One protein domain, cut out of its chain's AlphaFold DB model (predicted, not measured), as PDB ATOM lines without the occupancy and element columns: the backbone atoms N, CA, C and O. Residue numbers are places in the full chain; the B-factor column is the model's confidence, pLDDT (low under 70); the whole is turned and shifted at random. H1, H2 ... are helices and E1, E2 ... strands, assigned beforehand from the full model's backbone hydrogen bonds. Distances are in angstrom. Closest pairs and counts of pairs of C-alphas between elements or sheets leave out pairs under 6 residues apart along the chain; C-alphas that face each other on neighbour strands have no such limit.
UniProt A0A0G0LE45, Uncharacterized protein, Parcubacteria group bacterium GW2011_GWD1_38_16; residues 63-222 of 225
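This is residues 63 to 222 of the 225 residues of an uncharacterized protein of Parcubacteria group bacterium GW2011_GWD1_38_16 (UniProt A0A0G0LE45). A long, twisted ribbon of three antiparallel strands, E2, E3 and E4, with short E1 beside E2, has helices over both faces of one end: H3 and H4 on one, H1 and H2 on the other, in three layers. The other end of the ribbon, residues 150 to 154, 165 to 170 and 200 to 205, is a bare arm reaching to H5, and beyond it residues 214 to 222, mostly of H6, stick out. The printed part has 160 residues, in the order H1 H2 E1 H3 H4 E2 H5 E3 E4 H6; the class is mixed, and the antiparallel sheet runs E1 E2 E3 E4. The whole is loose, with a radius of gyration of the C-alphas of 21.5 A and spans of 58 by 40 by 27 A.

Inner strands E2, residues 139 to 154, and E3, residues 165 to 182, are antiparallel at 166 degrees, with N 146 and O 175 2.8 A apart. E3 and edge strand E4, residues 185 to 205, form a hairpin at 173 degrees, with N 176 and O 193 at 2.8 A. Edge strand E1, residues 102 to 105, is antiparallel to E2 at 146 degrees, with N 103 and O 143 at 2.8 A. E3 bends by 59 degrees at residue 169, E4 by 65 degrees at 188. H1, residues 69 to 77, runs along the strands over E3 and E4 at a height over the sheet of 9.1 A; its closest C-alphas to E4 are Tyr 69 and Pro 196, 5.4 A. H3, residues 107 to 114, on the opposite face, runs across E2 at 65 degrees on the local plane; Tyr 107 and Tyr 140 have their closest C-alphas, 5.4 A. H4, residues 127 to 134, on the same face as H3, runs across E3 at 74 degrees on the local plane; its closest C-alphas to E4 are Gly 128 and Val 187, 4.6 A. H3 and H4, a helical hairpin, only just touch, with 3 pairs of C-alphas within 8 A. H2, residues 86 to 91, is on the sheet, its closest C-alphas to E4 being Ile 86 and Leu 185, 6.4 A. H5, residues 157 to 161, stands at the sheet's level, 3.3 A. H6, residues 210 to 220, is not on the sheet and is apart from H5. Each O i to N i+4 pair is within hydrogen-bond range in H1 to H5, but 4 of 7 in H6.

H1 begins at C-alpha 69 (116.033, 146.132, 140.209). E2 spans 46.5 A, E3 50.8 A, and E4 50.9 A, ending at C-alpha 205 (88.713, 158.600, 127.231). H6, 16.4 A, ends at C-alpha 220 (83.497, 170.317, 144.696).

The C-alphas farthest apart, of Glu 123 and Val 158, are 60.8 A apart. The printed part has no cut; the link H3 to H4 is long. Low pLDDT, under 70, marks residues 63 to 67, 100 and 213 to 222.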
ATOM      1  N   ILE A  63     115.578 160.320 142.146       55.34
ATOM      2  CA  ILE A  63     117.047 160.349 142.115       55.34
ATOM      3  C   ILE A  63     117.538 159.201 143.004       55.34
ATOM      4  O   ILE A  63     117.789 159.359 144.190       55.34
ATOM      5  N   SER A  64     117.573 158.012 142.424       60.34
ATOM      6  CA  SER A  64     118.052 156.773 143.005       60.34
ATOM      7  C   SER A  64     119.379 156.471 142.320       60.34
ATOM      8  O   SER A  64     119.440 156.536 141.089       60.34
ATOM      9  N   PRO A  65     120.436 156.120 143.067       62.16
ATOM     10  CA  PRO A  65     121.718 155.754 142.470       62.16
ATOM     11  C   PRO A  65     121.624 154.497 141.588       62.16
ATOM     12  O   PRO A  65     122.538 154.230 140.814       62.16
ATOM     13  N   TRP A  66     120.515 153.753 141.663       66.81
ATOM     14  CA  TRP A  66     120.288 152.527 140.901       66.81
ATOM     15  C   TRP A  66     119.274 152.712 139.777       66.81
ATOM     16  O   TRP A  66     118.158 153.192 140.007       66.81
ATOM     17  N   SER A  67     119.637 152.240 138.582       67.44
ATOM     18  CA  SER A  67     118.747 152.145 137.419       67.44
ATOM     19  C   SER A  67     118.025 150.799 137.313       67.44
ATOM     20  O   SER A  67     116.997 150.719 136.644       67.44
ATOM     21  N   GLU A  68     118.533 149.747 137.967       73.94
ATOM     22  CA  GLU A  68     118.035 148.375 137.822       73.94
ATOM     23  C   GLU A  68     117.603 147.733 139.146       73.94
ATOM     24  O   GLU A  68     118.246 147.873 140.186       73.94
ATOM     25  N   TYR A  69     116.542 146.920 139.078       77.69
ATOM     26  CA  TYR A  69     116.033 146.132 140.209       77.69
ATOM     27  C   TYR A  69     117.100 145.205 140.818       77.69
ATOM     28  O   TYR A  69     117.196 145.058 142.038       77.69
ATOM     29  N   ALA A  70     117.895 144.553 139.965       82.50
ATOM     30  CA  ALA A  70     118.871 143.554 140.388       82.50
ATOM     31  C   ALA A  70     119.985 144.160 141.253       82.50
ATOM     32  O   ALA A  70     120.454 143.526 142.198       82.50
ATOM     33  N   GLU A  71     120.374 145.400 140.962       84.12
ATOM     34  CA  GLU A  71     121.417 146.096 141.703       84.12
ATOM     35  C   GLU A  71     120.958 146.446 143.122       84.12
ATOM     36  O   GLU A  71     121.665 146.146 144.085       84.12
ATOM     37  N   VAL A  72     119.728 146.956 143.264       85.12
ATOM     38  CA  VAL A  72     119.100 147.207 144.571       85.12
ATOM     39  C   VAL A  72     119.072 145.928 145.403       85.12
ATOM     40  O   VAL A  72     119.482 145.933 146.564       85.12
ATOM     41  N   LYS A  73     118.643 144.808 144.807       86.25
ATOM     42  CA  LYS A  73     118.593 143.513 145.496       86.25
ATOM     43  C   LYS A  73     119.982 143.065 145.967       86.25
ATOM     44  O   LYS A  73     120.130 142.660 147.117       86.25
ATOM     45  N   LYS A  74     121.005 143.202 145.119       88.81
ATOM     46  CA  LYS A  74     122.392 142.841 145.448       88.81
ATOM     47  C   LYS A  74     122.961 143.678 146.598       88.81
ATOM     48  O   LYS A  74     123.684 143.146 147.436       88.81
ATOM     49  N   GLN A  75     122.659 144.977 146.655       88.94
ATOM     50  CA  GLN A  75     123.082 145.818 147.781       88.94
ATOM     51  C   GLN A  75     122.289 145.489 149.052       88.94
ATOM     52  O   GLN A  75     122.868 145.394 150.129       88.94
ATOM     53  N   PHE A  76     120.985 145.231 148.928       90.75
ATOM     54  CA  PHE A  76     120.130 144.832 150.049       90.75
ATOM     55  C   PHE A  76     120.565 143.504 150.693       90.75
ATOM     56  O   PHE A  76     120.446 143.312 151.908       90.75
ATOM     57  N   GLU A  77     121.082 142.563 149.903       91.88
ATOM     58  CA  GLU A  77     121.598 141.285 150.404       91.88
ATOM     59  C   GLU A  77     122.772 141.466 151.377       91.88
ATOM     60  O   GLU A  77     122.868 140.696 152.329       91.88
ATOM     61  N   LYS A  78     123.571 142.532 151.229       93.44
ATOM     62  CA  LYS A  78     124.698 142.856 152.124       93.44
ATOM     63  C   LYS A  78     124.280 143.351 153.512       93.44
ATOM     64  O   LYS A  78     125.120 143.436 154.401       93.44
ATOM     65  N   ILE A  79     123.009 143.708 153.702       93.25
ATOM     66  CA  ILE A  79     122.490 144.139 155.004       93.25
ATOM     67  C   ILE A  79     122.334 142.899 155.890       93.25
ATOM     68  O   ILE A  79     121.436 142.085 155.665       93.25
ATOM     69  N   GLU A  80     123.172 142.756 156.908       94.50
ATOM     70  CA  GLU A  80     123.116 141.664 157.877       94.50
ATOM     71  C   GLU A  80     122.470 142.151 159.186       94.50
ATOM     72  O   GLU A  80     123.037 143.015 159.870       94.50
ATOM     73  N   PRO A  81     121.296 141.611 159.574       95.00
ATOM     74  CA  PRO A  81     120.697 141.911 160.871       95.00
ATOM     75  C   PRO A  81     121.677 141.643 162.021       95.00
ATOM     76  O   PRO A  81     122.456 140.691 161.981       95.00
ATOM     77  N   TYR A  82     121.634 142.496 163.039       95.19
ATOM     78  CA  TYR A  82     122.498 142.524 164.223       95.19
ATOM     79  C   TYR A  82     123.990 142.784 163.969       95.19
ATOM     80  O   TYR A  82     124.784 142.747 164.909       95.19
ATOM     81  N   LYS A  83     124.386 143.097 162.732       95.19
ATOM     82  CA  LYS A  83     125.769 143.457 162.379       95.19
ATOM     83  C   LYS A  83     125.853 144.804 161.681       95.19
ATOM     84  O   LYS A  83     126.707 145.613 162.027       95.19
ATOM     85  N   THR A  84     124.959 145.044 160.728       94.94
ATOM     86  CA  THR A  84     124.913 146.282 159.952       94.94
ATOM     87  C   THR A  84     124.376 147.430 160.800       94.94
ATOM     88  O   THR A  84     123.319 147.327 161.431       94.94
ATOM     89  N   LYS A  85     125.102 148.546 160.795       95.06
ATOM     90  CA  LYS A  85     124.709 149.803 161.429       95.06
ATOM     91  C   LYS A  85     124.100 150.769 160.420       95.06
ATOM     92  O   LYS A  85     124.258 150.619 159.212       95.06
ATOM     93  N   ILE A  86     123.457 151.818 160.922       91.88
ATOM     94  CA  ILE A  86     122.927 152.903 160.085       91.88
ATOM     95  C   ILE A  86     124.011 153.583 159.227       91.88
ATOM     96  O   ILE A  86     123.724 153.985 158.105       91.88
ATOM     97  N   SER A  87     125.257 153.669 159.708       92.62
ATOM     98  CA  SER A  87     126.402 154.154 158.920       92.62
ATOM     99  C   SER A  87     126.658 153.285 157.694       92.62
ATOM    100  O   SER A  87     126.821 153.799 156.594       92.62
ATOM    101  N   ASP A  88     126.602 151.970 157.875       92.75
ATOM    102  CA  ASP A  88     126.895 150.996 156.829       92.75
ATOM    103  C   ASP A  88     125.787 151.006 155.762       92.75
ATOM    104  O   ASP A  88     126.044 150.773 154.583       92.75
ATOM    105  N   LEU A  89     124.546 151.338 156.147       90.75
ATOM    106  CA  LEU A  89     123.467 151.587 155.185       90.75
ATOM    107  C   LEU A  89     123.803 152.767 154.265       90.75
ATOM    108  O   LEU A  89     123.562 152.675 153.062       90.75
ATOM    109  N   LYS A  90     124.419 153.836 154.790       89.75
ATOM    110  CA  LYS A  90     124.868 154.976 153.975       89.75
ATOM    111  C   LYS A  90     125.959 154.563 152.984       89.75
ATOM    112  O   LYS A  90     125.895 154.969 151.825       89.75
ATOM    113  N   ASP A  91     126.890 153.704 153.396       89.44
ATOM    114  CA  ASP A  91     127.939 153.161 152.515       89.44
ATOM    115  C   ASP A  91     127.361 152.276 151.401       89.44
ATOM    116  O   ASP A  91     127.843 152.270 150.268       89.44
ATOM    117  N   LEU A  92     126.258 151.581 151.689       86.94
ATOM    118  CA  LEU A  92     125.469 150.839 150.704       86.94
ATOM    119  C   LEU A  92     124.575 151.739 149.838       86.94
ATOM    120  O   LEU A  92     123.749 151.224 149.093       86.94
ATOM    121  N   SER A  93     124.738 153.064 149.906       85.62
ATOM    122  CA  SER A  93     123.909 154.078 149.235       85.62
ATOM    123  C   SER A  93     122.437 154.094 149.679       85.62
ATOM    124  O   SER A  93     121.599 154.730 149.041       85.62
ATOM    125  N   PHE A  94     122.101 153.446 150.796       87.38
ATOM    126  CA  PHE A  94     120.804 153.520 151.471       87.38
ATOM    127  C   PHE A  94     120.831 154.600 152.558       87.38
ATOM    128  O   PHE A  94     120.710 154.316 153.750       87.38
ATOM    129  N   ASP A  95     121.020 155.854 152.146       87.00
ATOM    130  CA  ASP A  95     121.059 156.991 153.067       87.00
ATOM    131  C   ASP A  95     119.670 157.646 153.172       87.00
ATOM    132  O   ASP A  95     119.192 158.197 152.175       87.00
ATOM    133  N   PRO A  96     119.005 157.616 154.342       84.19
ATOM    134  CA  PRO A  96     117.687 158.225 154.513       84.19
ATOM    135  C   PRO A  96     117.688 159.749 154.320       84.19
ATOM    136  O   PRO A  96     116.636 160.314 154.039       84.19
ATOM    137  N   GLU A  97     118.840 160.416 154.445       82.38
ATOM    138  CA  GLU A  97     118.956 161.871 154.271       82.38
ATOM    139  C   GLU A  97     119.184 162.276 152.810       82.38
ATOM    140  O   GLU A  97     118.800 163.371 152.404       82.38
ATOM    141  N   LYS A  98     119.813 161.403 152.011       79.69
ATOM    142  CA  LYS A  98     120.147 161.695 150.607       79.69
ATOM    143  C   LYS A  98     119.166 161.083 149.620       79.69
ATOM    144  O   LYS A  98     118.997 161.629 148.533       79.69
ATOM    145  N   ASN A  99     118.537 159.963 149.975       79.81
ATOM    146  CA  ASN A  99     117.634 159.269 149.072       79.81
ATOM    147  C   ASN A  99     116.243 159.918 149.101       79.81
ATOM    148  O   ASN A  99     115.555 159.843 150.129       79.81
ATOM    149  N   PRO A 100     115.786 160.507 147.982       66.69
ATOM    150  CA  PRO A 100     114.424 161.005 147.880       66.69
ATOM    151  C   PRO A 100     113.435 159.842 148.023       66.69
ATOM    152  O   PRO A 100     113.718 158.716 147.619       66.69
ATOM    153  N   ASN A 101     112.251 160.124 148.573       81.69
ATOM    154  CA  ASN A 101     111.177 159.147 148.809       81.69
ATOM    155  C   ASN A 101     111.486 158.072 149.873       81.69
ATOM    156  O   ASN A 101     110.993 156.944 149.787       81.69
ATOM    157  N   THR A 102     112.258 158.426 150.902       87.50
ATOM    158  CA  THR A 102     112.423 157.592 152.103       87.50
ATOM    159  C   THR A 102     111.396 157.985 153.168       87.50
ATOM    160  O   THR A 102     111.312 159.150 153.552       87.50
ATOM    161  N   THR A 103     110.617 157.024 153.671       92.44
ATOM    162  CA  THR A 103     109.664 157.243 154.772       92.44
ATOM    163  C   THR A 103     110.288 156.805 156.095       92.44
ATOM    164  O   THR A 103     110.707 155.655 156.227       92.44
ATOM    165  N   TYR A 104     110.285 157.681 157.101       94.25
ATOM    166  CA  TYR A 104     110.567 157.293 158.484       94.25
ATOM    167  C   TYR A 104     109.311 156.711 159.142       94.25
ATOM    168  O   TYR A 104     108.244 157.329 159.148       94.25
ATOM    169  N   LEU A 105     109.434 155.520 159.713       94.56
ATOM    170  CA  LEU A 105     108.373 154.811 160.411       94.56
ATOM    171  C   LEU A 105     108.724 154.742 161.896       94.56
ATOM    172  O   LEU A 105     109.694 154.096 162.286       94.56
ATOM    173  N   ASN A 106     107.923 155.397 162.731       94.31
ATOM    174  CA  ASN A 106     108.057 155.304 164.184       94.31
ATOM    175  C   ASN A 106     107.563 153.942 164.712       94.31
ATOM    176  O   ASN A 106     106.988 153.139 163.973       94.31
ATOM    177  N   TYR A 107     107.722 153.710 166.017       92.50
ATOM    178  CA  TYR A 107     107.298 152.466 166.665       92.50
ATOM    179  C   TYR A 107     105.812 152.118 166.435       92.50
ATOM    180  O   TYR A 107     105.484 150.942 166.296       92.50
ATOM    181  N   LEU A 108     104.907 153.106 166.348       93.19
ATOM    182  CA  LEU A 108     103.480 152.871 166.075       93.19
ATOM    183  C   LEU A 108     103.261 152.345 164.659       93.19
ATOM    184  O   LEU A 108     102.528 151.379 164.465       93.19
ATOM    185  N   ASN A 109     103.929 152.947 163.676       94.19
ATOM    186  CA  ASN A 109     103.879 152.486 162.295       94.19
ATOM    187  C   ASN A 109     104.465 151.077 162.174       94.19
ATOM    188  O   ASN A 109     103.847 150.219 161.549       94.19
ATOM    189  N   VAL A 110     105.604 150.810 162.823       93.12
ATOM    190  CA  VAL A 110     106.194 149.464 162.879       93.12
ATOM    191  C   VAL A 110     105.212 148.475 163.510       93.12
ATOM    192  O   VAL A 110     104.984 147.404 162.953       93.12
ATOM    193  N   ARG A 111     104.562 148.839 164.619       92.25
ATOM    194  CA  ARG A 111     103.557 147.994 165.270       92.25
ATOM    195  C   ARG A 111     102.394 147.662 164.346       92.25
ATOM    196  O   ARG A 111     102.047 146.493 164.224       92.25
ATOM    197  N   ASN A 112     101.845 148.660 163.662       92.38
ATOM    198  CA  ASN A 112     100.715 148.488 162.749       92.38
ATOM    199  C   ASN A 112     101.059 147.626 161.522       92.38
ATOM    200  O   ASN A 112     100.163 147.011 160.948       92.38
ATOM    201  N   LEU A 113     102.336 147.556 161.122       91.44
ATOM    202  CA  LEU A 113     102.780 146.685 160.028       91.44
ATOM    203  C   LEU A 113     102.722 145.195 160.390       91.44
ATOM    204  O   LEU A 113     102.430 144.381 159.519       91.44
ATOM    205  N   PHE A 114     103.005 144.836 161.646       91.31
ATOM    206  CA  PHE A 114     103.089 143.434 162.083       91.31
ATOM    207  C   PHE A 114     101.869 142.971 162.881       91.31
ATOM    208  O   PHE A 114     101.410 141.847 162.705       91.31
ATOM    209  N   ILE A 115     101.320 143.831 163.737       90.56
ATOM    210  CA  ILE A 115     100.144 143.558 164.568       90.56
ATOM    211  C   ILE A 115      98.961 144.317 163.967       90.56
ATOM    212  O   ILE A 115      98.490 145.323 164.495       90.56
ATOM    213  N   ASN A 116      98.499 143.843 162.813       87.06
ATOM    214  CA  ASN A 116      97.328 144.388 162.121       87.06
ATOM    215  C   ASN A 116      96.003 143.752 162.587       87.06
ATOM    216  O   ASN A 116      94.928 144.199 162.192       87.06
ATOM    217  N   ASN A 117      96.075 142.708 163.417       87.69
ATOM    218  CA  ASN A 117      94.936 141.981 163.966       87.69
ATOM    219  C   ASN A 117      95.222 141.617 165.439       87.69
ATOM    220  O   ASN A 117      96.331 141.165 165.731       87.69
ATOM    221  N   PRO A 118      94.246 141.760 166.361       82.75
ATOM    222  CA  PRO A 118      94.393 141.371 167.769       82.75
ATOM    223  C   PRO A 118      94.771 139.899 168.017       82.75
ATOM    224  O   PRO A 118      95.187 139.570 169.124       82.75
ATOM    225  N   SER A 119      94.627 139.004 167.034       88.62
ATOM    226  CA  SER A 119      95.052 137.602 167.157       88.62
ATOM    227  C   SER A 119      96.566 137.388 167.046       88.62
ATOM    228  O   SER A 119      97.039 136.341 167.476       88.62
ATOM    229  N   VAL A 120      97.316 138.337 166.474       88.00
ATOM    230  CA  VAL A 120      98.775 138.229 166.326       88.00
ATOM    231  C   VAL A 120      99.441 138.683 167.618       88.00
ATOM    232  O   VAL A 120      99.244 139.823 168.049       88.00
ATOM    233  N   LYS A 121     100.243 137.812 168.231       88.88
ATOM    234  CA  LYS A 121     101.009 138.153 169.432       88.88
ATOM    235  C   LYS A 121     102.444 138.518 169.083       88.88
ATOM    236  O   LYS A 121     102.952 138.159 168.025       88.88
ATOM    237  N   THR A 122     103.115 139.220 169.994       86.69
ATOM    238  CA  THR A 122     104.528 139.587 169.821       86.69
ATOM    239  C   THR A 122     105.412 138.345 169.711       86.69
ATOM    240  O   THR A 122     106.341 138.332 168.914       86.69
ATOM    241  N   GLU A 123     105.087 137.287 170.453       89.06
ATOM    242  CA  GLU A 123     105.842 136.027 170.467       89.06
ATOM    243  C   GLU A 123     105.859 135.307 169.106       89.06
ATOM    244  O   GLU A 123     106.787 134.550 168.828       89.06
ATOM    245  N   ASP A 124     104.872 135.574 168.245       90.00
ATOM    246  CA  ASP A 124     104.760 134.984 166.905       90.00
ATOM    247  C   ASP A 124     105.600 135.738 165.852       90.00
ATOM    248  O   ASP A 124     105.691 135.323 164.693       90.00
ATOM    249  N   LEU A 125     106.201 136.873 166.223       91.94
ATOM    250  CA  LEU A 125     106.951 137.733 165.309       91.94
ATOM    251  C   LEU A 125     108.420 137.308 165.195       91.94
ATOM    252  O   LEU A 125     108.963 136.677 166.099       91.94
ATOM    253  N   PRO A 126     109.125 137.688 164.116       92.94
ATOM    254  CA  PRO A 126     110.566 137.482 164.017       92.94
ATOM    255  C   PRO A 126     111.314 138.142 165.185       92.94
ATOM    256  O   PRO A 126     110.973 139.262 165.568       92.94
ATOM    257  N   GLY A 127     112.373 137.499 165.691       93.69
ATOM    258  CA  GLY A 127     113.123 137.966 166.870       93.69
ATOM    259  C   GLY A 127     113.536 139.443 166.811       93.69
ATOM    260  O   GLY A 127     113.307 140.179 167.760       93.69
ATOM    261  N   GLY A 128     113.995 139.932 165.653       92.81
ATOM    262  CA  GLY A 128     114.360 141.347 165.492       92.81
ATOM    263  C   GLY A 128     113.208 142.337 165.662       92.81
ATOM    264  O   GLY A 128     113.423 143.468 166.087       92.81
ATOM    265  N   ILE A 129     111.974 141.925 165.370       94.88
ATOM    266  CA  ILE A 129     110.784 142.744 165.623       94.88
ATOM    267  C   ILE A 129     110.372 142.664 167.091       94.88
ATOM    268  O   ILE A 129     109.987 143.685 167.660       94.88
ATOM    269  N   GLN A 130     110.514 141.494 167.721       94.81
ATOM    270  CA  GLN A 130     110.318 141.358 169.167       94.81
ATOM    271  C   GLN A 130     111.262 142.300 169.926       94.81
ATOM    272  O   GLN A 130     110.805 143.087 170.755       94.81
ATOM    273  N   ASP A 131     112.546 142.314 169.562       93.69
ATOM    274  CA  ASP A 131     113.558 143.203 170.144       93.69
ATOM    275  C   ASP A 131     113.213 144.687 169.955       93.69
ATOM    276  O   ASP A 131     113.430 145.504 170.855       93.69
ATOM    277  N   CYS A 132     112.638 145.035 168.800       94.12
ATOM    278  CA  CYS A 132     112.148 146.382 168.509       94.12
ATOM    279  C   CYS A 132     110.990 146.771 169.442       94.12
ATOM    280  O   CYS A 132     110.948 147.887 169.950       94.12
ATOM    281  N   PHE A 133     110.062 145.854 169.727       92.88
ATOM    282  CA  PHE A 133     108.938 146.129 170.629       92.88
ATOM    283  C   PHE A 133     109.330 146.149 172.104       92.88
ATOM    284  O   PHE A 133     108.744 146.919 172.864       92.88
ATOM    285  N   ILE A 134     110.336 145.366 172.502       92.81
ATOM    286  CA  ILE A 134     110.926 145.443 173.843       92.81
ATOM    287  C   ILE A 134     111.591 146.816 174.043       92.81
ATOM    288  O   ILE A 134     111.396 147.449 175.077       92.81
ATOM    289  N   ASN A 135     112.311 147.313 173.032       93.56
ATOM    290  CA  ASN A 135     113.030 148.593 173.067       93.56
ATOM    291  C   ASN A 135     112.307 149.691 172.268       93.56
ATOM    292  O   ASN A 135     112.898 150.331 171.393       93.56
ATOM    293  N   PHE A 136     111.022 149.915 172.563       91.31
ATOM    294  CA  PHE A 136     110.157 150.781 171.751       91.31
ATOM    295  C   PHE A 136     110.663 152.230 171.610       91.31
ATOM    296  O   PHE A 136     110.415 152.851 170.580       91.31
ATOM    297  N   GLU A 137     111.387 152.761 172.603       92.75
ATOM    298  CA  GLU A 137     111.922 154.134 172.590       92.75
ATOM    299  C   GLU A 137     112.935 154.371 171.464       92.75
ATOM    300  O   GLU A 137     113.007 155.464 170.906       92.75
ATOM    301  N   TYR A 138     113.693 153.334 171.104       94.38
ATOM    302  CA  TYR A 138     114.742 153.398 170.087       94.38
ATOM    303  C   TYR A 138     114.369 152.636 168.811       94.38
ATOM    304  O   TYR A 138     115.204 152.506 167.918       94.38
ATOM    305  N   CYS A 139     113.139 152.125 168.729       95.38
ATOM    306  CA  CYS A 139     112.636 151.326 167.620       95.38
ATOM    307  C   CYS A 139     112.041 152.211 166.523       95.38
ATOM    308  O   CYS A 139     111.067 152.943 166.730       95.38
ATOM    309  N   TYR A 140     112.603 152.101 165.326       95.38
ATOM    310  CA  TYR A 140     112.101 152.777 164.138       95.38
ATOM    311  C   TYR A 140     112.475 152.005 162.876       95.38
ATOM    312  O   TYR A 140     113.274 151.070 162.900       95.38
ATOM    313  N   ALA A 141     111.882 152.375 161.750       95.62
ATOM    314  CA  ALA A 141     112.204 151.787 160.464       95.62
ATOM    315  C   ALA A 141     112.289 152.840 159.365       95.62
ATOM    316  O   ALA A 141     111.664 153.896 159.437       95.62
ATOM    317  N   PHE A 142     113.038 152.516 158.321       94.56
ATOM    318  CA  PHE A 142     113.054 153.275 157.079       94.56
ATOM    319  C   PHE A 142     112.413 152.447 155.977       94.56
ATOM    320  O   PHE A 142     112.782 151.293 155.762       94.56
ATOM    321  N   GLU A 143     111.459 153.047 155.276       93.44
ATOM    322  CA  GLU A 143     110.912 152.524 154.031       93.44
ATOM    323  C   GLU A 143     111.545 153.282 152.867       93.44
ATOM    324  O   GLU A 143     111.292 154.471 152.684       93.44
ATOM    325  N   PHE A 144     112.343 152.592 152.064       90.44
ATOM    326  CA  PHE A 144     112.937 153.160 150.862       90.44
ATOM    327  C   PHE A 144     112.034 152.855 149.671       90.44
ATOM    328  O   PHE A 144     111.714 151.688 149.440       90.44
ATOM    329  N   LYS A 145     111.626 153.884 148.917       88.56
ATOM    330  CA  LYS A 145     110.853 153.749 147.672       88.56
ATOM    331  C   LYS A 145     111.689 154.224 146.493       88.56
ATOM    332  O   LYS A 145     111.851 155.419 146.264       88.56
ATOM    333  N   LEU A 146     112.223 153.270 145.746       84.94
ATOM    334  CA  LEU A 146     113.064 153.504 144.582       84.94
ATOM    335  C   LEU A 146     112.218 153.319 143.321       84.94
ATOM    336  O   LEU A 146     111.766 152.215 143.011       84.94
ATOM    337  N   GLU A 147     111.989 154.412 142.599       81.69
ATOM    338  CA  GLU A 147     111.175 154.420 141.383       81.69
ATOM    339  C   GLU A 147     111.919 155.130 140.256       81.69
ATOM    340  O   GLU A 147     112.277 156.300 140.372       81.69
ATOM    341  N   ASN A 148     112.123 154.434 139.141       78.75
ATOM    342  CA  ASN A 148     112.598 155.058 137.912       78.75
ATOM    343  C   ASN A 148     111.561 154.788 136.831       78.75
ATOM    344  O   ASN A 148     111.614 153.773 136.140       78.75
ATOM    345  N   ILE A 149     110.548 155.651 136.766       80.44
ATOM    346  CA  ILE A 149     109.366 155.418 135.945       80.44
ATOM    347  C   ILE A 149     109.293 156.479 134.855       80.44
ATOM    348  O   ILE A 149     109.099 157.670 135.096       80.44
ATOM    349  N   LYS A 150     109.369 156.019 133.612       80.19
ATOM    350  CA  LYS A 150     109.167 156.839 132.427       80.19
ATOM    351  C   LYS A 150     107.739 156.680 131.930       80.19
ATOM    352  O   LYS A 150     107.311 155.568 131.625       80.19
ATOM    353  N   THR A 151     107.010 157.783 131.819       82.50
ATOM    354  CA  THR A 151     105.682 157.813 131.207       82.50
ATOM    355  C   THR A 151     105.744 158.580 129.898       82.50
ATOM    356  O   THR A 151     105.974 159.784 129.852       82.50
ATOM    357  N   GLU A 152     105.531 157.871 128.801       81.31
ATOM    358  CA  GLU A 152     105.507 158.464 127.473       81.31
ATOM    359  C   GLU A 152     104.065 158.641 127.022       81.31
ATOM    360  O   GLU A 152     103.287 157.680 126.979       81.31
ATOM    361  N   GLY A 153     103.709 159.872 126.656       82.50
ATOM    362  CA  GLY A 153     102.471 160.113 125.945       82.50
ATOM    363  C   GLY A 153     102.505 159.402 124.595       82.50
ATOM    364  O   GLY A 153     103.439 159.575 123.824       82.50
ATOM    365  N   GLN A 154     101.468 158.623 124.303       79.88
ATOM    366  CA  GLN A 154     101.221 157.979 123.013       79.88
ATOM    367  C   GLN A 154      99.931 158.532 122.378       79.88
ATOM    368  O   GLN A 154      99.128 159.191 123.052       79.88
ATOM    369  N   GLY A 155      99.739 158.324 121.073       79.31
ATOM    370  CA  GLY A 155      98.496 158.674 120.372       79.31
ATOM    371  C   GLY A 155      98.442 160.083 119.761       79.31
ATOM    372  O   GLY A 155      99.443 160.647 119.335       79.31
ATOM    373  N   ASN A 156      97.233 160.646 119.648       81.25
ATOM    374  CA  ASN A 156      97.001 161.911 118.941       81.25
ATOM    375  C   ASN A 156      97.139 163.129 119.875       81.25
ATOM    376  O   ASN A 156      96.409 163.246 120.861       81.25
ATOM    377  N   ILE A 157      98.025 164.065 119.518       83.19
ATOM    378  CA  ILE A 157      98.321 165.277 120.301       83.19
ATOM    379  C   ILE A 157      97.096 166.196 120.433       83.19
ATOM    380  O   ILE A 157      96.838 166.705 121.518       83.19
ATOM    381  N   VAL A 158      96.296 166.371 119.377       83.25
ATOM    382  CA  VAL A 158      95.100 167.238 119.397       83.25
ATOM    383  C   VAL A 158      94.047 166.684 120.352       83.25
ATOM    384  O   VAL A 158      93.508 167.417 121.180       83.25
ATOM    385  N   LEU A 159      93.789 165.374 120.293       81.75
ATOM    386  CA  LEU A 159      92.848 164.731 121.215       81.75
ATOM    387  C   LEU A 159      93.333 164.797 122.667       81.75
ATOM    388  O   LEU A 159      92.504 164.859 123.574       81.75
ATOM    389  N   ARG A 160      94.651 164.814 122.884       79.88
ATOM    390  CA  ARG A 160      95.254 164.979 124.208       79.88
ATOM    391  C   ARG A 160      95.138 166.415 124.720       79.88
ATOM    392  O   ARG A 160      94.728 166.602 125.861       79.88
ATOM    393  N   LEU A 161      95.438 167.414 123.887       84.25
ATOM    394  CA  LEU A 161      95.327 168.839 124.232       84.25
ATOM    395  C   LEU A 161      93.888 169.223 124.591       84.25
ATOM    396  O   LEU A 161      93.653 169.900 125.586       84.25
ATOM    397  N   LEU A 162      92.912 168.722 123.830       85.75
ATOM    398  CA  LEU A 162      91.486 168.923 124.110       85.75
ATOM    399  C   LEU A 162      90.950 167.994 125.219       85.75
ATOM    400  O   LEU A 162      89.753 167.985 125.503       85.75
ATOM    401  N   LYS A 163      91.833 167.196 125.838       80.31
ATOM    402  CA  LYS A 163      91.552 166.181 126.863       80.31
ATOM    403  C   LYS A 163      90.539 165.106 126.461       80.31
ATOM    404  O   LYS A 163      90.092 164.359 127.324       80.31
ATOM    405  N   PHE A 164      90.194 164.961 125.183       84.94
ATOM    406  CA  PHE A 164      89.262 163.929 124.720       84.94
ATOM    407  C   PHE A 164      89.809 162.512 124.894       84.94
ATOM    408  O   PHE A 164      89.066 161.570 125.196       84.94
ATOM    409  N   LYS A 165      91.115 162.342 124.679       82.19
ATOM    410  CA  LYS A 165      91.766 161.036 124.721       82.19
ATOM    411  C   LYS A 165      93.222 161.174 125.130       82.19
ATOM    412  O   LYS A 165      93.978 161.911 124.509       82.19
ATOM    413  N   GLU A 166      93.616 160.407 126.133       84.94
ATOM    414  CA  GLU A 166      94.978 160.370 126.643       84.94
ATOM    415  C   GLU A 166      95.472 158.920 126.655       84.94
ATOM    416  O   GLU A 166      94.871 158.056 127.298       84.94
ATOM    417  N   GLU A 167      96.550 158.648 125.926       82.31
ATOM    418  CA  GLU A 167      97.226 157.349 125.914       82.31
ATOM    419  C   GLU A 167      98.615 157.520 126.521       82.31
ATOM    420  O   GLU A 167      99.367 158.411 126.125       82.31
ATOM    421  N   ASN A 168      98.944 156.701 127.513       83.31
ATOM    422  CA  ASN A 168     100.211 156.738 128.233       83.31
ATOM    423  C   ASN A 168     100.829 155.347 128.245       83.31
ATOM    424  O   ASN A 168     100.159 154.376 128.606       83.31
ATOM    425  N   LEU A 169     102.108 155.261 127.895       82.50
ATOM    426  CA  LEU A 169     102.925 154.078 128.104       82.50
ATOM    427  C   LEU A 169     103.872 154.346 129.273       82.50
ATOM    428  O   LEU A 169     104.811 155.126 129.160       82.50
ATOM    429  N   THR A 170     103.614 153.692 130.397       82.56
ATOM    430  CA  THR A 170     104.443 153.783 131.597       82.56
ATOM    431  C   THR A 170     105.393 152.594 131.648       82.56
ATOM    432  O   THR A 170     104.953 151.442 131.579       82.56
ATOM    433  N   THR A 171     106.688 152.870 131.773       81.12
ATOM    434  CA  THR A 171     107.766 151.878 131.786       81.12
ATOM    435  C   THR A 171     108.764 152.134 132.906       81.12
ATOM    436  O   THR A 171     108.976 153.283 133.280       81.12
ATOM    437  N   GLY A 172     109.378 151.072 133.426       80.50
ATOM    438  CA  GLY A 172     110.493 151.166 134.376       80.50
ATOM    439  C   GLY A 172     110.298 150.358 135.664       80.50
ATOM    440  O   GLY A 172     109.243 149.746 135.854       80.50
ATOM    441  N   PRO A 173     111.320 150.281 136.527       80.81
ATOM    442  CA  PRO A 173     111.243 149.554 137.788       80.81
ATOM    443  C   PRO A 173     110.603 150.378 138.916       80.81
ATOM    444  O   PRO A 173     110.775 151.596 139.017       80.81
ATOM    445  N   ARG A 174     109.920 149.667 139.817       85.00
ATOM    446  CA  ARG A 174     109.483 150.163 141.130       85.00
ATOM    447  C   ARG A 174     109.878 149.145 142.182       85.00
ATOM    448  O   ARG A 174     109.474 147.986 142.074       85.00
ATOM    449  N   VAL A 175     110.622 149.585 143.189       88.38
ATOM    450  CA  VAL A 175     111.095 148.746 144.292       88.38
ATOM    451  C   VAL A 175     110.898 149.478 145.599       88.38
ATOM    452  O   VAL A 175     111.297 150.631 145.732       88.38
ATOM    453  N   SER A 176     110.336 148.794 146.583       90.06
ATOM    454  CA  SER A 176     110.337 149.256 147.960       90.06
ATOM    455  C   SER A 176     110.888 148.192 148.888       90.06
ATOM    456  O   SER A 176     110.750 146.999 148.649       90.06
ATOM    457  N   PHE A 177     111.548 148.612 149.955       92.56
ATOM    458  CA  PHE A 177     111.973 147.709 151.021       92.56
ATOM    459  C   PHE A 177     111.998 148.462 152.345       92.56
ATOM    460  O   PHE A 177     112.027 149.695 152.375       92.56
ATOM    461  N   LYS A 178     111.953 147.712 153.446       94.50
ATOM    462  CA  LYS A 178     111.904 148.276 154.796       94.50
ATOM    463  C   LYS A 178     113.023 147.696 155.643       94.50
ATOM    464  O   LYS A 178     113.226 146.481 155.660       94.50
ATOM    465  N   VAL A 179     113.732 148.558 156.356       95.06
ATOM    466  CA  VAL A 179     114.787 148.174 157.298       95.06
ATOM    467  C   VAL A 179     114.397 148.674 158.678       95.06
ATOM    468  O   VAL A 179     114.020 149.832 158.819       95.06
ATOM    469  N   PHE A 180     114.472 147.799 159.676       95.94
ATOM    470  CA  PHE A 180     114.072 148.066 161.054       95.94
ATOM    471  C   PHE A 180     115.317 148.167 161.919       95.94
ATOM    472  O   PHE A 180     116.216 147.326 161.829       95.94
ATOM    473  N   LEU A 181     115.359 149.198 162.753       96.12
ATOM    474  CA  LEU A 181     116.497 149.538 163.581       96.12
ATOM    475  C   LEU A 181     116.074 149.697 165.037       96.12
ATOM    476  O   LEU A 181     114.976 150.164 165.338       96.12
ATOM    477  N   VAL A 182     116.996 149.344 165.925       96.38
ATOM    478  CA  VAL A 182     116.961 149.726 167.336       96.38
ATOM    479  C   VAL A 182     118.212 150.551 167.610       96.38
ATOM    480  O   VAL A 182     119.340 150.063 167.493       96.38
ATOM    481  N   GLY A 183     118.023 151.833 167.912       94.38
ATOM    482  CA  GLY A 183     119.119 152.787 168.051       94.38
ATOM    483  C   GLY A 183     119.852 152.961 166.723       94.38
ATOM    484  O   GLY A 183     119.317 153.571 165.809       94.38
ATOM    485  N   ASN A 184     121.061 152.407 166.595       94.06
ATOM    486  CA  ASN A 184     121.874 152.483 165.371       94.06
ATOM    487  C   ASN A 184     122.072 151.130 164.674       94.06
ATOM    488  O   ASN A 184     122.817 151.064 163.694       94.06
ATOM    489  N   LEU A 185     121.466 150.056 165.186       95.81
ATOM    490  CA  LEU A 185     121.681 148.689 164.719       95.81
ATOM    491  C   LEU A 185     120.464 148.194 163.943       95.81
ATOM    492  O   LEU A 185     119.337 148.320 164.417       95.81
ATOM    493  N   VAL A 186     120.690 147.594 162.776       96.25
ATOM    494  CA  VAL A 186     119.629 146.927 162.016       96.25
ATOM    495  C   VAL A 186     119.253 145.633 162.727       96.25
ATOM    496  O   VAL A 186     120.078 144.734 162.829       96.25
ATOM    497  N   VAL A 187     118.012 145.513 163.191       96.56
ATOM    498  CA  VAL A 187     117.513 144.309 163.886       96.56
ATOM    499  C   VAL A 187     116.726 143.392 162.957       96.56
ATOM    500  O   VAL A 187     116.697 142.180 163.141       96.56
ATOM    501  N   TYR A 188     116.107 143.953 161.918       96.06
ATOM    502  CA  TYR A 188     115.320 143.187 160.960       96.06
ATOM    503  C   TYR A 188     115.274 143.887 159.602       96.06
ATOM    504  O   TYR A 188     115.412 145.107 159.504       96.06
ATOM    505  N   LYS A 189     115.057 143.117 158.533       94.88
ATOM    506  CA  LYS A 189     114.871 143.651 157.180       94.88
ATOM    507  C   LYS A 189     113.746 142.910 156.470       94.88
ATOM    508  O   LYS A 189     113.681 141.685 156.527       94.88
ATOM    509  N   LEU A 190     112.883 143.652 155.783       93.19
ATOM    510  CA  LEU A 190     111.889 143.081 154.881       93.19
ATOM    511  C   LEU A 190     112.450 143.061 153.458       93.19
ATOM    512  O   LEU A 190     112.953 144.096 153.007       93.19
ATOM    513  N   PRO A 191     112.387 141.910 152.762       87.62
ATOM    514  CA  PRO A 191     112.876 141.788 151.397       87.62
ATOM    515  C   PRO A 191     112.280 142.843 150.455       87.62
ATOM    516  O   PRO A 191     111.156 143.293 150.685       87.62
ATOM    517  N   PRO A 192     112.987 143.199 149.368       87.44
ATOM    518  CA  PRO A 192     112.466 144.125 148.378       87.44
ATOM    519  C   PRO A 192     111.188 143.601 147.725       87.44
ATOM    520  O   PRO A 192     111.176 142.530 147.116       87.44
ATOM    521  N   GLU A 193     110.128 144.391 147.824       85.06
ATOM    522  CA  GLU A 193     108.847 144.195 147.158       85.06
ATOM    523  C   GLU A 193     108.751 145.140 145.949       85.06
ATOM    524  O   GLU A 193     109.360 146.210 145.923       85.06
ATOM    525  N   GLY A 194     108.027 144.743 144.902       82.06
ATOM    526  CA  GLY A 194     107.835 145.591 143.725       82.06
ATOM    527  C   GLY A 194     107.843 144.845 142.398       82.06
ATOM    528  O   GLY A 194     107.744 143.621 142.337       82.06
ATOM    529  N   THR A 195     107.946 145.612 141.314       76.69
ATOM    530  CA  THR A 195     107.871 145.115 139.937       76.69
ATOM    531  C   THR A 195     109.155 145.456 139.185       76.69
ATOM    532  O   THR A 195     109.414 146.641 138.958       76.69
ATOM    533  N   PRO A 196     109.943 144.447 138.756       73.44
ATOM    534  CA  PRO A 196     111.230 144.684 138.103       73.44
ATOM    535  C   PRO A 196     111.076 145.338 136.726       73.44
ATOM    536  O   PRO A 196     111.928 146.116 136.322       73.44
ATOM    537  N   HIS A 197     109.979 145.045 136.021       73.06
ATOM    538  CA  HIS A 197     109.659 145.618 134.718       73.06
ATOM    539  C   HIS A 197     108.184 146.018 134.689       73.06
ATOM    540  O   HIS A 197     107.308 145.176 134.484       73.06
ATOM    541  N   ILE A 198     107.886 147.303 134.890       75.50
ATOM    542  CA  ILE A 198     106.553 147.834 134.597       75.50
ATOM    543  C   ILE A 198     106.489 148.111 133.096       75.50
ATOM    544  O   ILE A 198     107.369 148.767 132.545       75.50
ATOM    545  N   ARG A 199     105.431 147.633 132.437       73.44
ATOM    546  CA  ARG A 199     105.014 148.074 131.101       73.44
ATOM    547  C   ARG A 199     103.496 148.196 131.091       73.44
ATOM    548  O   ARG A 199     102.784 147.223 130.861       73.44
ATOM    549  N   LYS A 200     102.994 149.388 131.398       78.75
ATOM    550  CA  LYS A 200     101.562 149.650 131.561       78.75
ATOM    551  C   LYS A 200     101.076 150.608 130.483       78.75
ATOM    552  O   LYS A 200     101.539 151.741 130.408       78.75
ATOM    553  N   TYR A 201     100.109 150.164 129.690       79.44
ATOM    554  CA  TYR A 201      99.383 151.021 128.758       79.44
ATOM    555  C   TYR A 201      98.114 151.543 129.433       79.44
ATOM    556  O   TYR A 201      97.272 150.760 129.869       79.44
ATOM    557  N   THR A 202      97.978 152.861 129.541       80.19
ATOM    558  CA  THR A 202      96.807 153.511 130.137       80.19
ATOM    559  C   THR A 202      96.098 154.334 129.074       80.19
ATOM    560  O   THR A 202      96.696 155.237 128.498       80.19
ATOM    561  N   LEU A 203      94.817 154.046 128.843       82.25
ATOM    562  CA  LEU A 203      93.952 154.787 127.930       82.25
ATOM    563  C   LEU A 203      92.829 155.451 128.730       82.25
ATOM    564  O   LEU A 203      91.949 154.768 129.250       82.25
ATOM    565  N   LYS A 204      92.834 156.782 128.800       81.19
ATOM    566  CA  LYS A 204      91.732 157.573 129.358       81.19
ATOM    567  C   LYS A 204      90.947 158.195 128.209       81.19
ATOM    568  O   LYS A 204      91.513 158.883 127.363       81.19
ATOM    569  N   LYS A 205      89.637 157.957 128.173       81.81
ATOM    570  CA  LYS A 205      88.713 158.600 127.231       81.81
ATOM    571  C   LYS A 205      87.792 159.524 128.014       81.81
ATOM    572  O   LYS A 205      87.148 159.070 128.954       81.81
ATOM    573  N   ARG A 206      87.725 160.791 127.619       81.81
ATOM    574  CA  ARG A 206      86.810 161.780 128.196       81.81
ATOM    575  C   ARG A 206      85.981 162.345 127.050       81.81
ATOM    576  O   ARG A 206      86.445 163.246 126.359       81.81
ATOM    577  N   PRO A 207      84.788 161.798 126.774       76.75
ATOM    578  CA  PRO A 207      84.022 162.168 125.581       76.75
ATOM    579  C   PRO A 207      83.664 163.662 125.543       76.75
ATOM    580  O   PRO A 207      83.522 164.224 124.465       76.75
ATOM    581  N   LEU A 208      83.575 164.306 126.710       82.00
ATOM    582  CA  LEU A 208      83.269 165.730 126.858       82.00
ATOM    583  C   LEU A 208      84.525 166.620 126.970       82.00
ATOM    584  O   LEU A 208      84.406 167.840 127.066       82.00
ATOM    585  N   GLY A 209      85.724 166.030 126.945       77.88
ATOM    586  CA  GLY A 209      86.999 166.750 126.976       77.88
ATOM    587  C   GLY A 209      87.104 167.733 128.144       77.88
ATOM    588  O   GLY A 209      86.734 167.414 129.273       77.88
ATOM    589  N   LEU A 210      87.588 168.943 127.859       75.50
ATOM    590  CA  LEU A 210      87.748 170.034 128.831       75.50
ATOM    591  C   LEU A 210      86.454 170.416 129.576       75.50
ATOM    592  O   LEU A 210      86.530 170.849 130.721       75.50
ATOM    593  N   LEU A 211      85.273 170.227 128.973       78.19
ATOM    594  CA  LEU A 211      83.994 170.579 129.604       78.19
ATOM    595  C   LEU A 211      83.632 169.645 130.767       78.19
ATOM    596  O   LEU A 211      82.869 170.030 131.650       78.19
ATOM    597  N   GLN A 212      84.186 168.427 130.790       70.62
ATOM    598  CA  GLN A 212      83.938 167.470 131.867       70.62
ATOM    599  C   GLN A 212      84.608 167.888 133.181       70.62
ATOM    600  O   GLN A 212      84.005 167.723 134.238       70.62
ATOM    601  N   ASP A 213      85.818 168.453 133.106       65.75
ATOM    602  CA  ASP A 213      86.598 168.867 134.282       65.75
ATOM    603  C   ASP A 213      85.961 170.103 134.964       65.75
ATOM    604  O   ASP A 213      85.923 170.184 136.190       65.75
ATOM    605  N   ILE A 214      85.372 171.022 134.183       66.88
ATOM    606  CA  ILE A 214      84.673 172.220 134.698       66.88
ATOM    607  C   ILE A 214      83.434 171.824 135.519       66.88
ATOM    608  O   ILE A 214      83.136 172.436 136.541       66.88
ATOM    609  N   GLY A 215      82.720 170.774 135.102       61.94
ATOM    610  CA  GLY A 215      81.557 170.269 135.834       61.94
ATOM    611  C   GLY A 215      81.904 169.616 137.177       61.94
ATOM    612  O   GLY A 215      81.097 169.681 138.102       61.94
ATOM    613  N   SER A 216      83.085 168.997 137.306       60.69
ATOM    614  CA  SER A 216      83.552 168.413 138.573       60.69
ATOM    615  C   SER A 216      84.097 169.459 139.549       60.69
ATOM    616  O   SER A 216      83.718 169.417 140.716       60.69
ATOM    617  N   ASP A 217      84.883 170.430 139.074       60.41
ATOM    618  CA  ASP A 217      85.444 171.509 139.912       60.41
ATOM    619  C   ASP A 217      84.342 172.400 140.509       60.41
ATOM    620  O   ASP A 217      84.380 172.792 141.676       60.41
ATOM    621  N   LEU A 218      83.295 172.683 139.723       59.50
ATOM    622  CA  LEU A 218      82.136 173.434 140.206       59.50
ATOM    623  C   LEU A 218      81.326 172.659 141.250       59.50
ATOM    624  O   LEU A 218      80.696 173.278 142.096       59.50
ATOM    625  N   LYS A 219      81.328 171.322 141.208       59.91
ATOM    626  CA  LYS A 219      80.595 170.483 142.165       59.91
ATOM    627  C   LYS A 219      81.328 170.367 143.505       59.91
ATOM    628  O   LYS A 219      80.667 170.313 144.537       59.91
ATOM    629  N   GLU A 220      82.659 170.362 143.491       56.69
ATOM    630  CA  GLU A 220      83.497 170.317 144.696       56.69
ATOM    631  C   GLU A 220      83.428 171.638 145.483       56.69
ATOM    632  O   GLU A 220      83.227 171.629 146.695       56.69
ATOM    633  N   ASN A 221      83.407 172.777 144.784       57.00
ATOM    634  CA  ASN A 221      83.267 174.100 145.407       57.00
ATOM    635  C   ASN A 221      81.834 174.449 145.868       57.00
ATOM    636  O   ASN A 221      81.648 175.448 146.556       57.00
ATOM    637  N   MET A 222      80.818 173.657 145.499       57.34
ATOM    638  CA  MET A 222      79.418 173.884 145.901       57.34
ATOM    639  C   MET A 222      78.967 172.995 147.074       57.34
ATOM    640  O   MET A 222      77.878 173.201 147.602       57.34
TER     641      MET A 222